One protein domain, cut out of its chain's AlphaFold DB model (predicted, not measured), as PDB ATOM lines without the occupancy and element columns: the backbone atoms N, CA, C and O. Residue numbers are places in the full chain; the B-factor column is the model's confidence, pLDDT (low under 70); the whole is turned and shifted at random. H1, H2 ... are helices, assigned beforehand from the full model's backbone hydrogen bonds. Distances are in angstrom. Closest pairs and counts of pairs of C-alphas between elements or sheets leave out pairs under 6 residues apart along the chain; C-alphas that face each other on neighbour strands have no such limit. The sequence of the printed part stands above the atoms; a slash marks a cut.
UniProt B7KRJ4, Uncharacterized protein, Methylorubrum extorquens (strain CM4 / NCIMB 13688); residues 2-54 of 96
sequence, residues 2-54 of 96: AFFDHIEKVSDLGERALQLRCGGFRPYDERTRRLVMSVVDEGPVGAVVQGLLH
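Overview. This is residues 2 to 54 of the 96 residues of an uncharacterized protein of Methylorubrum extorquens (strain CM4 / NCIMB 13688) (UniProt B7KRJ4). Three short helices, H2, H3 and H4, make a compact triangular core, in which H4 packs on both H2 and H3. The shorter H1 sits to one side of this core, at the far end of the model from Gly 43, where H4 begins. The printed part has 53 residues with four named helices, H1 to H4 in that order, and no named strand; its class is all helix. It is compact, with a radius of gyration of the C-alphas of 9.6 A, and rounded, spanning 27 by 24 by 17 A.

Along the chain. H1, residues 2 to 7, begins at C-alpha 2 (46.017, -89.827, 11.040) and is 9.0 A long. H2, residues 13 to 22, is 14.2 A long. H3, residues 30 to 38, is 12.7 A long and begins at C-alpha 30 (45.087, -104.537, 4.447). H4, residues 43 to 52, is 15.1 A long and ends at C-alpha 52 (36.243, -99.886, -4.419).

Arrangement. H1 and H2 form a helical hairpin at a steep tilt of 42 degrees; they only just touch, with 3 pairs of C-alphas within 8 A, the closest being Ile 7 and Arg 16 at 5.9 A. H2 touches H4, the closest C-alphas being those of Arg 21 and Val 49, 6.1 A apart; they run the same way at a shallow tilt of 33 degrees, only just short of steep. H3 and H4 form a helical hairpin and touch at a shallow tilt of 19 degrees, with the closest C-alphas, Val 36 and Gln 50, 6.1 A apart. H2 and H3 are close but not clearly touching, and H1 and H4 are apart. Every O i to N i+4 pair is within hydrogen-bond range in H1, H2 and H3, and 5 of 6 are in H4.

Size, cuts and confidence. The two farthest C-alphas, Ala 2 and Gly 43, are 27.1 A apart. The printed part has no cut, and no link is long. The mean pLDDT of the printed part is 83.5, and no printed residue is under 70.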
ATOM      1  N   ALA A   2      47.237 -90.305  10.369       76.88
ATOM      2  CA  ALA A   2      46.017 -89.827  11.040       76.88
ATOM      3  C   ALA A   2      44.642 -90.121  10.388       76.88
ATOM      4  O   ALA A   2      43.641 -90.112  11.094       76.88
ATOM      5  N   PHE A   3      44.555 -90.369   9.075       79.75
ATOM      6  CA  PHE A   3      43.261 -90.531   8.390       79.75
ATOM      7  C   PHE A   3      42.542 -91.840   8.760       79.75
ATOM      8  O   PHE A   3      41.396 -91.817   9.196       79.75
ATOM      9  N   PHE A   4      43.224 -92.985   8.658       79.62
ATOM     10  CA  PHE A   4      42.621 -94.282   8.989       79.62
ATOM     11  C   PHE A   4      42.391 -94.454  10.495       79.62
ATOM     12  O   PHE A   4      41.400 -95.061  10.891       79.62
ATOM     13  N   ASP A   5      43.247 -93.849  11.326       84.06
ATOM     14  CA  ASP A   5      43.059 -93.809  12.782       84.06
ATOM     15  C   ASP A   5      41.791 -93.033  13.179       84.06
ATOM     16  O   ASP A   5      41.194 -93.310  14.218       84.06
ATOM     17  N   HIS A   6      41.390 -92.038  12.380       84.44
ATOM     18  CA  HIS A   6      40.153 -91.291  12.586       84.44
ATOM     19  C   HIS A   6      38.933 -92.123  12.181       84.44
ATOM     20  O   HIS A   6      38.019 -92.270  12.986       84.44
ATOM     21  N   ILE A   7      38.961 -92.743  10.995       84.94
ATOM     22  CA  ILE A   7      37.865 -93.586  10.481       84.94
ATOM     23  C   ILE A   7      37.533 -94.738  11.438       84.94
ATOM     24  O   ILE A   7      36.362 -95.024  11.676       84.94
ATOM     25  N   GLU A   8      38.545 -95.386  12.019       84.44
ATOM     26  CA  GLU A   8      38.337 -96.480  12.981       84.44
ATOM     27  C   GLU A   8      37.589 -96.040  14.247       84.44
ATOM     28  O   GLU A   8      36.910 -96.856  14.870       84.44
ATOM     29  N   LYS A   9      37.678 -94.758  14.615       86.94
ATOM     30  CA  LYS A   9      36.999 -94.188  15.786       86.94
ATOM     31  C   LYS A   9      35.572 -93.723  15.483       86.94
ATOM     32  O   LYS A   9      34.803 -93.521  16.422       86.94
ATOM     33  N   VAL A  10      35.206 -93.557  14.209       87.56
ATOM     34  CA  VAL A  10      33.845 -93.169  13.810       87.56
ATOM     35  C   VAL A  10      32.900 -94.313  14.156       87.56
ATOM     36  O   VAL A  10      33.064 -95.418  13.647       87.56
ATOM     37  N   SER A  11      31.952 -94.066  15.058       85.12
ATOM     38  CA  SER A  11      31.013 -95.090  15.541       85.12
ATOM     39  C   SER A  11      29.847 -95.310  14.577       85.12
ATOM     40  O   SER A  11      29.324 -96.416  14.504       85.12
ATOM     41  N   ASP A  12      29.468 -94.270  13.832       89.75
ATOM     42  CA  ASP A  12      28.441 -94.357  12.801       89.75
ATOM     43  C   ASP A  12      28.994 -95.018  11.532       89.75
ATOM     44  O   ASP A  12      29.980 -94.567  10.939       89.75
ATOM     45  N   LEU A  13      28.361 -96.109  11.111       86.19
ATOM     46  CA  LEU A  13      28.814 -96.874   9.958       86.19
ATOM     47  C   LEU A  13      28.514 -96.139   8.640       86.19
ATOM     48  O   LEU A  13      29.302 -96.246   7.697       86.19
ATOM     49  N   GLY A  14      27.448 -95.331   8.593       85.44
ATOM     50  CA  GLY A  14      27.113 -94.494   7.439       85.44
ATOM     51  C   GLY A  14      28.162 -93.410   7.188       85.44
ATOM     52  O   GLY A  14      28.704 -93.298   6.082       85.44
ATOM     53  N   GLU A  15      28.519 -92.652   8.227       88.06
ATOM     54  CA  GLU A  15      29.601 -91.667   8.174       88.06
ATOM     55  C   GLU A  15      30.947 -92.320   7.830       88.06
ATOM     56  O   GLU A  15      31.683 -91.826   6.971       88.06
ATOM     57  N   ARG A  16      31.253 -93.479   8.428       87.94
ATOM     58  CA  ARG A  16      32.470 -94.242   8.123       87.94
ATOM     59  C   ARG A  16      32.545 -94.619   6.643       87.94
ATOM     60  O   ARG A  16      33.589 -94.441   6.011       87.94
ATOM     61  N   ALA A  17      31.450 -95.115   6.074       87.19
ATOM     62  CA  ALA A  17      31.380 -95.488   4.668       87.19
ATOM     63  C   ALA A  17      31.530 -94.265   3.739       87.19
ATOM     64  O   ALA A  17      32.240 -94.334   2.730       87.19
ATOM     65  N   LEU A  18      30.954 -93.115   4.109       86.25
ATOM     66  CA  LEU A  18      31.135 -91.858   3.379       86.25
ATOM     67  C   LEU A  18      32.598 -91.388   3.402       86.25
ATOM     68  O   LEU A  18      33.140 -91.019   2.359       86.25
ATOM     69  N   GLN A  19      33.262 -91.444   4.559       87.06
ATOM     70  CA  GLN A  19      34.678 -91.086   4.680       87.06
ATOM     71  C   GLN A  19      35.580 -92.031   3.875       87.06
ATOM     72  O   GLN A  19      36.525 -91.573   3.232       87.06
ATOM     73  N   LEU A  20      35.276 -93.333   3.844       85.62
ATOM     74  CA  LEU A  20      35.993 -94.303   3.008       85.62
ATOM     75  C   LEU A  20      35.817 -94.025   1.511       85.62
ATOM     76  O   LEU A  20      36.765 -94.197   0.747       85.62
ATOM     77  N   ARG A  21      34.631 -93.571   1.096       82.31
ATOM     78  CA  ARG A  21      34.334 -93.214  -0.297       82.31
ATOM     79  C   ARG A  21      35.004 -91.910  -0.735       82.31
ATOM     80  O   ARG A  21      35.500 -91.835  -1.855       82.31
ATOM     81  N   CYS A  22      34.975 -90.885   0.113       82.38
ATOM     82  CA  CYS A  22      35.467 -89.541  -0.216       82.38
ATOM     83  C   CYS A  22      36.945 -89.324   0.145       82.38
ATOM     84  O   CYS A  22      37.541 -88.324  -0.249       82.38
ATOM     85  N   GLY A  23      37.530 -90.229   0.926       77.88
ATOM     86  CA  GLY A  23      38.897 -90.132   1.410       77.88
ATOM     87  C   GLY A  23      39.952 -90.788   0.528       77.88
ATOM     88  O   GLY A  23      39.696 -91.273  -0.571       77.88
ATOM     89  N   GLY A  24      41.179 -90.834   1.052       73.69
ATOM     90  CA  GLY A  24      42.320 -91.493   0.415       73.69
ATOM     91  C   GLY A  24      42.225 -93.016   0.497       73.69
ATOM     92  O   GLY A  24      42.972 -93.637   1.252       73.69
ATOM     93  N   PHE A  25      41.303 -93.608  -0.260       75.06
ATOM     94  CA  PHE A  25      41.094 -95.049  -0.327       75.06
ATOM     95  C   PHE A  25      42.315 -95.775  -0.922       75.06
ATOM     96  O   PHE A  25      42.836 -95.403  -1.976       75.06
ATOM     97  N   ARG A  26      42.781 -96.827  -0.235       78.62
ATOM     98  CA  ARG A  26      43.924 -97.659  -0.641       78.62
ATOM     99  C   ARG A  26      43.489 -99.127  -0.758       78.62
ATOM    100  O   ARG A  26      43.565 -99.850   0.230       78.62
ATOM    101  N   PRO A  27      43.075 -99.598  -1.947       75.38
ATOM    102  CA  PRO A  27      42.466-100.925  -2.121       75.38
ATOM    103  C   PRO A  27      43.376-102.087  -1.706       75.38
ATOM    104  O   PRO A  27      42.900-103.138  -1.281       75.38
ATOM    105  N   TYR A  28      44.691-101.887  -1.810       76.50
ATOM    106  CA  TYR A  28      45.710-102.896  -1.506       76.50
ATOM    107  C   TYR A  28      46.213-102.850  -0.066       76.50
ATOM    108  O   TYR A  28      46.966-103.730   0.335       76.50
ATOM    109  N   ASP A  29      45.830-101.831   0.704       83.62
ATOM    110  CA  ASP A  29      46.229-101.727   2.100       83.62
ATOM    111  C   ASP A  29      45.295-102.585   2.957       83.62
ATOM    112  O   ASP A  29      44.080-102.378   2.973       83.62
ATOM    113  N   GLU A  30      45.852-103.555   3.676       83.06
ATOM    114  CA  GLU A  30      45.087-104.537   4.447       83.06
ATOM    115  C   GLU A  30      44.154-103.867   5.465       83.06
ATOM    116  O   GLU A  30      43.010-104.287   5.650       83.06
ATOM    117  N   ARG A  31      44.607-102.755   6.056       84.44
ATOM    118  CA  ARG A  31      43.820-101.956   7.000       84.44
ATOM    119  C   ARG A  31      42.573-101.357   6.349       84.44
ATOM    120  O   ARG A  31      41.484-101.428   6.914       84.44
ATOM    121  N   THR A  32      42.718-100.832   5.134       82.44
ATOM    122  CA  THR A  32      41.589-100.296   4.362       82.44
ATOM    123  C   THR A  32      40.594-101.407   4.037       82.44
ATOM    124  O   THR A  32      39.393-101.214   4.189       82.44
ATOM    125  N   ARG A  33      41.074-102.601   3.660       84.94
ATOM    126  CA  ARG A  33      40.200-103.744   3.344       84.94
ATOM    127  C   ARG A  33      39.356-104.164   4.546       84.94
ATOM    128  O   ARG A  33      38.156-104.364   4.387       84.94
ATOM    129  N   ARG A  34      39.944-104.231   5.746       86.88
ATOM    130  CA  ARG A  34      39.198-104.531   6.985       86.88
ATOM    131  C   ARG A  34      38.128-103.481   7.282       86.88
ATOM    132  O   ARG A  34      37.006-103.837   7.631       86.88
ATOM    133  N   LEU A  35      38.450-102.201   7.095       86.69
ATOM    134  CA  LEU A  35      37.491-101.107   7.268       86.69
ATOM    135  C   LEU A  35      36.317-101.202   6.291       86.69
ATOM    136  O   LEU A  35      35.174-101.050   6.713       86.69
ATOM    137  N   VAL A  36      36.573-101.519   5.020       86.94
ATOM    138  CA  VAL A  36      35.508-101.745   4.031       86.94
ATOM    139  C   VAL A  36      34.626-102.932   4.410       86.94
ATOM    140  O   VAL A  36      33.408-102.823   4.337       86.94
ATOM    141  N   MET A  37      35.217-104.043   4.858       86.31
ATOM    142  CA  MET A  37      34.436-105.196   5.318       86.31
ATOM    143  C   MET A  37      33.535-104.839   6.509       86.31
ATOM    144  O   MET A  37      32.424-105.342   6.587       86.31
ATOM    145  N   SER A  38      33.966-103.927   7.393       86.25
ATOM    146  CA  SER A  38      33.154-103.490   8.544       86.25
ATOM    147  C   SER A  38      31.907-102.680   8.179       86.25
ATOM    148  O   SER A  38      31.026-102.528   9.016       86.25
ATOM    149  N   VAL A  39      31.841-102.146   6.955       87.31
ATOM    150  CA  VAL A  39      30.706-101.351   6.464       87.31
ATOM    151  C   VAL A  39      29.972-102.041   5.319       87.31
ATOM    152  O   VAL A  39      29.071-101.450   4.747       87.31
ATOM    153  N   VAL A  40      30.339-103.270   4.944       85.12
ATOM    154  CA  VAL A  40      29.771-103.934   3.758       85.12
ATOM    155  C   VAL A  40      28.270-104.197   3.908       85.12
ATOM    156  O   VAL A  40      27.532-104.116   2.929       85.12
ATOM    157  N   ASP A  41      27.830-104.430   5.145       84.75
ATOM    158  CA  ASP A  41      26.445-104.743   5.496       84.75
ATOM    159  C   ASP A  41      25.571-103.486   5.703       84.75
ATOM    160  O   ASP A  41      24.359-103.607   5.881       84.75
ATOM    161  N   GLU A  42      26.142-102.272   5.612       83.75
ATOM    162  CA  GLU A  42      25.431-100.972   5.632       83.75
ATOM    163  C   GLU A  42      24.714-100.687   4.297       83.75
ATOM    164  O   GLU A  42      24.887 -99.654   3.634       83.75
ATOM    165  N   GLY A  43      23.929-101.666   3.850       83.62
ATOM    166  CA  GLY A  43      23.035-101.561   2.707       83.62
ATOM    167  C   GLY A  43      23.694-100.964   1.448       83.62
ATOM    168  O   GLY A  43      24.785-101.382   1.047       83.62
ATOM    169  N   PRO A  44      23.051 -99.984   0.782       83.56
ATOM    170  CA  PRO A  44      23.557 -99.429  -0.474       83.56
ATOM    171  C   PRO A  44      24.917 -98.735  -0.342       83.56
ATOM    172  O   PRO A  44      25.708 -98.745  -1.286       83.56
ATOM    173  N   VAL A  45      25.195 -98.113   0.806       81.94
ATOM    174  CA  VAL A  45      26.438 -97.359   1.014       81.94
ATOM    175  C   VAL A  45      27.606 -98.330   1.188       81.94
ATOM    176  O   VAL A  45      28.651 -98.144   0.560       81.94
ATOM    177  N   GLY A  46      27.396 -99.411   1.940       83.69
ATOM    178  CA  GLY A  46      28.350-100.508   2.086       83.69
ATOM    179  C   GLY A  46      28.738-101.160   0.764       83.69
ATOM    180  O   GLY A  46      29.926-101.310   0.468       83.69
ATOM    181  N   ALA A  47      27.748-101.444  -0.087       84.75
ATOM    182  CA  ALA A  47      27.967-102.030  -1.410       84.75
ATOM    183  C   ALA A  47      28.841-101.146  -2.322       84.75
ATOM    184  O   ALA A  47      29.710-101.644  -3.042       84.75
ATOM    185  N   VAL A  48      28.664 -99.818  -2.274       85.25
ATOM    186  CA  VAL A  48      29.498 -98.877  -3.044       85.25
ATOM    187  C   VAL A  48      30.952 -98.926  -2.575       85.25
ATOM    188  O   VAL A  48      31.864 -98.966  -3.401       85.25
ATOM    189  N   VAL A  49      31.179 -98.951  -1.260       85.81
ATOM    190  CA  VAL A  49      32.532 -99.021  -0.691       85.81
ATOM    191  C   VAL A  49      33.177-100.383  -0.978       85.81
ATOM    192  O   VAL A  49      34.364-100.439  -1.295       85.81
ATOM    193  N   GLN A  50      32.403-101.471  -0.971       86.19
ATOM    194  CA  GLN A  50      32.863-102.796  -1.398       86.19
ATOM    195  C   GLN A  50      33.371-102.784  -2.843       86.19
ATOM    196  O   GLN A  50      34.424-103.353  -3.133       86.19
ATOM    197  N   GLY A  51      32.666-102.086  -3.739       82.25
ATOM    198  CA  GLY A  51      33.061-101.930  -5.139       82.25
ATOM    199  C   GLY A  51      34.448-101.306  -5.323       82.25
ATOM    200  O   GLY A  51      35.139-101.627  -6.292       82.25
ATOM    201  N   LEU A  52      34.910-100.489  -4.372       77.69
ATOM    202  CA  LEU A  52      36.243 -99.886  -4.419       77.69
ATOM    203  C   LEU A  52      37.364-100.940  -4.345       77.69
ATOM    204  O   LEU A  52      38.434-100.743  -4.924       77.69
ATOM    205  N   LEU A  53      37.123-102.088  -3.700       80.69
ATOM    206  CA  LEU A  53      38.097-103.184  -3.588       80.69
ATOM    207  C   LEU A  53      38.348-103.921  -4.907       80.69
ATOM    208  O   LEU A  53      39.361-104.606  -5.028       80.69
ATOM    209  N   HIS A  54      37.452-103.785  -5.885       79.19
ATOM    210  CA  HIS A  54      37.586-104.408  -7.203       79.19
ATOM    211  C   HIS A  54      38.399-103.561  -8.188       79.19
ATOM    212  O   HIS A  54      38.498-103.904  -9.366       79.19
TER     213      HIS A  54